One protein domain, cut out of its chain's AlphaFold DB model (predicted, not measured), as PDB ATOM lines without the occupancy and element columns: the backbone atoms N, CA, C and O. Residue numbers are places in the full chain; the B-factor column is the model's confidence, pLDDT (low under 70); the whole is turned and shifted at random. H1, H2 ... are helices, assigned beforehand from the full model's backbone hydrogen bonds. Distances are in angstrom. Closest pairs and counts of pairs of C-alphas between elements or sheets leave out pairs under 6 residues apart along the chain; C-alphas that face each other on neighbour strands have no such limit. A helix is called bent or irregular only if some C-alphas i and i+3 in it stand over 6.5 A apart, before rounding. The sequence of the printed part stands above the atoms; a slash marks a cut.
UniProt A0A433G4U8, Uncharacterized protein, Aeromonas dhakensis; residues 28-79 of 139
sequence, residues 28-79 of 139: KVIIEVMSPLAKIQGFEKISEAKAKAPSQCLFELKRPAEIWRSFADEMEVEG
ATOM      1  N   LYS A  28     208.375  65.720  43.749       82.56
ATOM      2  CA  LYS A  28     207.585  66.508  42.802       82.56
ATOM      3  C   LYS A  28     206.086  66.394  43.054       82.56
ATOM      4  O   LYS A  28     205.387  67.387  42.967       82.56
ATOM      5  N   VAL A  29     205.586  65.226  43.466       83.50
ATOM      6  CA  VAL A  29     204.157  65.064  43.793       83.50
ATOM      7  C   VAL A  29     203.771  65.902  45.013       83.50
ATOM      8  O   VAL A  29     202.688  66.481  45.053       83.50
ATOM      9  N   ILE A  30     204.653  65.993  46.012       85.56
ATOM     10  CA  ILE A  30     204.412  66.835  47.186       85.56
ATOM     11  C   ILE A  30     204.423  68.311  46.786       85.56
ATOM     12  O   ILE A  30     203.502  69.041  47.148       85.56
ATOM     13  N   ILE A  31     205.434  68.736  46.032       85.50
ATOM     14  CA  ILE A  31     205.645  70.139  45.663       85.50
ATOM     15  C   ILE A  31     204.577  70.624  44.678       85.50
ATOM     16  O   ILE A  31     203.940  71.639  44.926       85.50
ATOM     17  N   GLU A  32     204.367  69.900  43.582       88.25
ATOM     18  CA  GLU A  32     203.581  70.355  42.428       88.25
ATOM     19  C   GLU A  32     202.091  70.008  42.544       88.25
ATOM     20  O   GLU A  32     201.271  70.605  41.857       88.25
ATOM     21  N   VAL A  33     201.712  69.047  43.395       88.94
ATOM     22  CA  VAL A  33     200.310  68.601  43.501       88.94
ATOM     23  C   VAL A  33     199.770  68.771  44.910       88.94
ATOM     24  O   VAL A  33     198.774  69.457  45.122       88.94
ATOM     25  N   MET A  34     200.407  68.151  45.903       89.25
ATOM     26  CA  MET A  34     199.836  68.113  47.249       89.25
ATOM     27  C   MET A  34     199.918  69.464  47.969       89.25
ATOM     28  O   MET A  34     199.020  69.783  48.741       89.25
ATOM     29  N   SER A  35     200.965  70.258  47.732       89.44
ATOM     30  CA  SER A  35     201.134  71.562  48.388       89.44
ATOM     31  C   SER A  35     200.152  72.622  47.864       89.44
ATOM     32  O   SER A  35     199.502  73.256  48.694       89.44
ATOM     33  N   PRO A  36     199.937  72.781  46.542       91.38
ATOM     34  CA  PRO A  36     198.863  73.632  46.020       91.38
ATOM     35  C   PRO A  36     197.480  73.164  46.481       91.38
ATOM     36  O   PRO A  36     196.659  73.962  46.927       91.38
ATOM     37  N   LEU A  37     197.239  71.848  46.478       90.62
ATOM     38  CA  LEU A  37     195.974  71.283  46.942       90.62
ATOM     39  C   LEU A  37     195.715  71.543  48.438       90.62
ATOM     40  O   LEU A  37     194.560  71.702  48.841       90.62
ATOM     41  N   ALA A  38     196.772  71.602  49.254       90.44
ATOM     42  CA  ALA A  38     196.687  71.992  50.658       90.44
ATOM     43  C   ALA A  38     196.307  73.475  50.804       90.44
ATOM     44  O   ALA A  38     195.391  73.787  51.564       90.44
ATOM     45  N   LYS A  39     196.929  74.368  50.021       90.56
ATOM     46  CA  LYS A  39     196.605  75.806  50.001       90.56
ATOM     47  C   LYS A  39     195.148  76.074  49.643       90.56
ATOM     48  O   LYS A  39     194.471  76.808  50.355       90.56
ATOM     49  N   ILE A  40     194.639  75.410  48.606       89.62
ATOM     50  CA  ILE A  40     193.233  75.519  48.172       89.62
ATOM     51  C   ILE A  40     192.260  75.101  49.284       89.62
ATOM     52  O   ILE A  40     191.143  75.602  49.364       89.62
ATOM     53  N   GLN A  41     192.685  74.201  50.170       87.06
ATOM     54  CA  GLN A  41     191.900  73.749  51.320       87.06
ATOM     55  C   GLN A  41     192.178  74.540  52.608       87.06
ATOM     56  O   GLN A  41     191.697  74.154  53.673       87.06
ATOM     57  N   GLY A  42     192.915  75.651  52.518       88.25
ATOM     58  CA  GLY A  42     193.151  76.579  53.623       88.25
ATOM     59  C   GLY A  42     194.331  76.224  54.531       88.25
ATOM     60  O   GLY A  42     194.383  76.712  55.655       88.25
ATOM     61  N   PHE A  43     195.261  75.379  54.080       89.19
ATOM     62  CA  PHE A  43     196.499  75.080  54.806       89.19
ATOM     63  C   PHE A  43     197.671  75.881  54.235       89.19
ATOM     64  O   PHE A  43     197.862  75.904  53.021       89.19
ATOM     65  N   GLU A  44     198.517  76.469  55.084       86.12
ATOM     66  CA  GLU A  44     199.719  77.169  54.600       86.12
ATOM     67  C   GLU A  44     200.781  76.175  54.122       86.12
ATOM     68  O   GLU A  44     201.488  76.408  53.135       86.12
ATOM     69  N   LYS A  45     200.881  75.037  54.820       86.19
ATOM     70  CA  LYS A  45     201.853  73.976  54.545       86.19
ATOM     71  C   LYS A  45     201.196  72.605  54.551       86.19
ATOM     72  O   LYS A  45     200.342  72.293  55.376       86.19
ATOM     73  N   ILE A  46     201.701  71.706  53.705       84.88
ATOM     74  CA  ILE A  46     201.256  70.305  53.679       84.88
ATOM     75  C   ILE A  46     201.475  69.583  55.023       84.88
ATOM     76  O   ILE A  46     200.739  68.657  55.360       84.88
ATOM     77  N   SER A  47     202.468  69.998  55.817       84.25
ATOM     78  CA  SER A  47     202.719  69.450  57.155       84.25
ATOM     79  C   SER A  47     201.543  69.665  58.109       84.25
ATOM     80  O   SER A  47     201.264  68.793  58.925       84.25
ATOM     81  N   GLU A  48     200.823  70.781  57.976       84.94
ATOM     82  CA  GLU A  48     199.639  71.080  58.790       84.94
ATOM     83  C   GLU A  48     198.478  70.167  58.412       84.94
ATOM     84  O   GLU A  48     197.836  69.595  59.291       84.94
ATOM     85  N   ALA A  49     198.266  69.948  57.109       83.38
ATOM     86  CA  ALA A  49     197.281  68.983  56.624       83.38
ATOM     87  C   ALA A  49     197.586  67.567  57.145       83.38
ATOM     88  O   ALA A  49     196.690  66.871  57.619       83.38
ATOM     89  N   LYS A  50     198.864  67.160  57.141       81.25
ATOM     90  CA  LYS A  50     199.309  65.865  57.689       81.25
ATOM     91  C   LYS A  50     199.081  65.754  59.197       81.25
ATOM     92  O   LYS A  50     198.642  64.706  59.653       81.25
ATOM     93  N   ALA A  51     199.372  66.807  59.959       81.31
ATOM     94  CA  ALA A  51     199.190  66.822  61.412       81.31
ATOM     95  C   ALA A  51     197.707  66.839  61.815       81.31
ATOM     96  O   ALA A  51     197.331  66.252  62.827       81.31
ATOM     97  N   LYS A  52     196.862  67.497  61.012       78.12
ATOM     98  CA  LYS A  52     195.423  67.611  61.258       78.12
ATOM     99  C   LYS A  52     194.643  66.373  60.833       78.12
ATOM    100  O   LYS A  52     193.524  66.239  61.301       78.12
ATOM    101  N   ALA A  53     195.190  65.504  59.978       74.25
ATOM    102  CA  ALA A  53     194.523  64.303  59.472       74.25
ATOM    103  C   ALA A  53     194.435  63.208  60.556       74.25
ATOM    104  O   ALA A  53     195.370  62.414  60.711       74.25
ATOM    105  N   PRO A  54     193.323  63.097  61.311       54.34
ATOM    106  CA  PRO A  54     193.201  62.120  62.370       54.34
ATOM    107  C   PRO A  54     192.647  60.854  61.715       54.34
ATOM    108  O   PRO A  54     191.463  60.737  61.413       54.34
ATOM    109  N   SER A  55     193.520  59.888  61.462       61.19
ATOM    110  CA  SER A  55     193.204  58.503  61.084       61.19
ATOM    111  C   SER A  55     192.584  58.200  59.713       61.19
ATOM    112  O   SER A  55     192.726  57.056  59.296       61.19
ATOM    113  N   GLN A  56     191.993  59.131  58.957       65.50
ATOM    114  CA  GLN A  56     191.511  58.817  57.601       65.50
ATOM    115  C   GLN A  56     191.338  60.083  56.744       65.50
ATOM    116  O   GLN A  56     190.562  60.964  57.080       65.50
ATOM    117  N   CYS A  57     192.053  60.123  55.614       73.81
ATOM    118  CA  CYS A  57     192.089  61.177  54.585       73.81
ATOM    119  C   CYS A  57     192.931  62.425  54.912       73.81
ATOM    120  O   CYS A  57     192.684  63.151  55.866       73.81
ATOM    121  N   LEU A  58     193.918  62.696  54.046       82.50
ATOM    122  CA  LEU A  58     194.758  63.900  54.105       82.50
ATOM    123  C   LEU A  58     193.985  65.171  53.714       82.50
ATOM    124  O   LEU A  58     194.265  66.249  54.223       82.50
ATOM    125  N   PHE A  59     193.016  65.025  52.807       85.31
ATOM    126  CA  PHE A  59     192.210  66.100  52.238       85.31
ATOM    127  C   PHE A  59     190.751  65.666  52.152       85.31
ATOM    128  O   PHE A  59     190.464  64.508  51.829       85.31
ATOM    129  N   GLU A  60     189.830  66.591  52.409       81.56
ATOM    130  CA  GLU A  60     188.401  66.303  52.376       81.56
ATOM    131  C   GLU A  60     187.818  66.652  50.998       81.56
ATOM    132  O   GLU A  60     187.635  67.813  50.642       81.56
ATOM    133  N   LEU A  61     187.498  65.635  50.194       82.31
ATOM    134  CA  LEU A  61     187.050  65.817  48.808       82.31
ATOM    135  C   LEU A  61     185.515  65.894  48.680       82.31
ATOM    136  O   LEU A  61     184.926  65.165  47.887       82.31
ATOM    137  N   LYS A  62     184.843  66.770  49.444       82.62
ATOM    138  CA  LYS A  62     183.364  66.894  49.403       82.62
ATOM    139  C   LYS A  62     182.823  67.345  48.037       82.62
ATOM    140  O   LYS A  62     181.703  66.991  47.680       82.62
ATOM    141  N   ARG A  63     183.601  68.119  47.266       87.31
ATOM    142  CA  ARG A  63     183.227  68.631  45.930       87.31
ATOM    143  C   ARG A  63     184.384  68.466  44.933       87.31
ATOM    144  O   ARG A  63     185.022  69.451  44.560       87.31
ATOM    145  N   PRO A  64     184.679  67.234  44.477       88.12
ATOM    146  CA  PRO A  64     185.892  66.944  43.705       88.12
ATOM    147  C   PRO A  64     186.031  67.768  42.423       88.12
ATOM    148  O   PRO A  64     187.133  68.171  42.073       88.12
ATOM    149  N   ALA A  65     184.923  68.051  41.733       89.12
ATOM    150  CA  ALA A  65     184.940  68.838  40.501       89.12
ATOM    151  C   ALA A  65     185.295  70.316  40.730       89.12
ATOM    152  O   ALA A  65     185.857  70.958  39.852       89.12
ATOM    153  N   GLU A  66     184.963  70.876  41.892       90.56
ATOM    154  CA  GLU A  66     185.338  72.251  42.245       90.56
ATOM    155  C   GLU A  66     186.764  72.336  42.724       90.56
ATOM    156  O   GLU A  66     187.494  73.194  42.257       90.56
ATOM    157  N   ILE A  67     187.170  71.388  43.564       91.06
ATOM    158  CA  ILE A  67     188.561  71.264  43.989       91.06
ATOM    159  C   ILE A  67     189.462  71.112  42.760       91.06
ATOM    160  O   ILE A  67     190.488  71.775  42.675       91.06
ATOM    161  N   TRP A  68     189.053  70.296  41.782       91.31
ATOM    162  CA  TRP A  68     189.760  70.181  40.509       91.31
ATOM    163  C   TRP A  68     189.808  71.506  39.750       91.31
ATOM    164  O   TRP A  68     190.880  71.863  39.291       91.31
ATOM    165  N   ARG A  69     188.690  72.234  39.624       91.12
ATOM    166  CA  ARG A  69     188.673  73.534  38.932       91.12
ATOM    167  C   ARG A  69     189.603  74.543  39.597       91.12
ATOM    168  O   ARG A  69     190.476  75.067  38.930       91.12
ATOM    169  N   SER A  70     189.499  74.723  40.912       92.12
ATOM    170  CA  SER A  70     190.389  75.621  41.655       92.12
ATOM    171  C   SER A  70     191.856  75.209  41.540       92.12
ATOM    172  O   SER A  70     192.719  76.063  41.414       92.12
ATOM    173  N   PHE A  71     192.144  73.905  41.556       92.94
ATOM    174  CA  PHE A  71     193.499  73.400  41.344       92.94
ATOM    175  C   PHE A  71     193.996  73.643  39.919       92.94
ATOM    176  O   PHE A  71     195.145  74.021  39.734       92.94
ATOM    177  N   ALA A  72     193.143  73.416  38.924       92.38
ATOM    178  CA  ALA A  72     193.457  73.621  37.520       92.38
ATOM    179  C   ALA A  72     193.752  75.095  37.221       92.38
ATOM    180  O   ALA A  72     194.746  75.385  36.563       92.38
ATOM    181  N   ASP A  73     192.940  75.997  37.776       92.12
ATOM    182  CA  ASP A  73     193.115  77.443  37.657       92.12
ATOM    183  C   ASP A  73     194.414  77.903  38.344       92.12
ATOM    184  O   ASP A  73     195.214  78.601  37.730       92.12
ATOM    185  N   GLU A  74     194.671  77.461  39.584       90.75
ATOM    186  CA  GLU A  74     195.887  77.806  40.352       90.75
ATOM    187  C   GLU A  74     197.173  77.313  39.676       90.75
ATOM    188  O   GLU A  74     198.202  77.983  39.710       90.75
ATOM    189  N   MET A  75     197.133  76.119  39.083       92.25
ATOM    190  CA  MET A  75     198.300  75.495  38.458       92.25
ATOM    191  C   MET A  75     198.424  75.806  36.964       92.25
ATOM    192  O   MET A  75     199.339  75.286  36.326       92.25
ATOM    193  N   GLU A  76     197.508  76.604  36.409       93.19
ATOM    194  CA  GLU A  76     197.421  76.923  34.979       93.19
ATOM    195  C   GLU A  76     197.417  75.665  34.087       93.19
ATOM    196  O   GLU A  76     198.072  75.598  33.043       93.19
ATOM    197  N   VAL A  77     196.686  74.625  34.506       90.06
ATOM    198  CA  VAL A  77     196.575  73.360  33.764       90.06
ATOM    199  C   VAL A  77     195.182  73.169  33.183       90.06
ATOM    200  O   VAL A  77     194.173  73.236  33.878       90.06
ATOM    201  N   GLU A  78     195.116  72.828  31.901       90.88
ATOM    202  CA  GLU A  78     193.857  72.500  31.234       90.88
ATOM    203  C   GLU A  78     193.576  70.990  31.242       90.88
ATOM    204  O   GLU A  78     194.482  70.153  31.243       90.88
ATOM    205  N   GLY A  79     192.291  70.624  31.207       89.00
ATOM    206  CA  GLY A  79     191.836  69.247  31.009       89.00
ATOM    207  C   GLY A  79     191.041  68.659  32.176       89.00
ATOM    208  O   GLY A  79     190.544  69.351  33.062       89.00
TER     209      GLY A  79
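Overview. This is residues 28 to 79 of the 139 residues of an uncharacterized protein of Aeromonas dhakensis (UniProt A0A433G4U8). Three short helices stand with H1 between the other two: H2 packs on one side of H1 and H3 on another, both on the later part of H1, and H2 and H3 stay apart from each other. A long loop, residues 53 to 63, leads from the end of H2 to the start of H3, and neither of these helices runs side by side with H1. The printed part has 52 residues with three named helices, in the order H1, H2, H3, and no named strand; the class is all helix. The whole is compact, with a radius of gyration of the C-alphas of 11.0 A and spans of 32 by 24 by 16 A.

Along the chain. Find C-alpha 28 at (207.585, 66.508, 42.802); from there H1 runs through residues 28 to 40, 17.8 A from first to last C-alpha. H1 is irregular, but only just: C-alphas 32 and 35 are 6.6 A apart, and its line is a rough one. Past residues 41 to 45 look for C-alpha 46 at (201.256, 70.305, 53.679), where H2 begins; it holds residues 46 to 52. After residues 53 to 63 comes H3, residues 64 to 74, 15.1 A long, ending at C-alpha 74 at (195.887, 77.806, 40.352). Residues 75 to 79 follow it.

Arrangement. Begin at H1, which touches both other helices. It touches H2 with residues 34 to 38 alone; the closest C-alphas are those of Ser 35 and Ile 46, 5.4 A apart. Their lines stand at a steep tilt of 59 degrees, and they run the same way. H1 touches H3 with residues 36 to 40 alone; here the closest C-alphas are those of Leu 37 and Phe 71, 6.5 A apart. Their lines are about perpendicular, at 73 degrees. H2 and H3 are apart, though they follow each other in the chain. Look at the backbone O and N atoms: in H2 and H3 every O i to N i+4 pair is within hydrogen-bond range, and in H1 7 of 9 are.

Size, cuts and confidence. The two C-alphas farthest apart are those of Ser 55 and Glu 78, at 33.0 A, while the first and last printed C-alphas, of Lys 28 and Gly 79, are 19.9 A apart. The printed part has no cut. The link from H1 to H2 is tight, with 5 residues, and the link from H2 to H3 is long, with 11. Read the B-factor column for the model's confidence: the mean pLDDT of the printed part is 85.5, and residues 54 to 56, in the long link, are under 70.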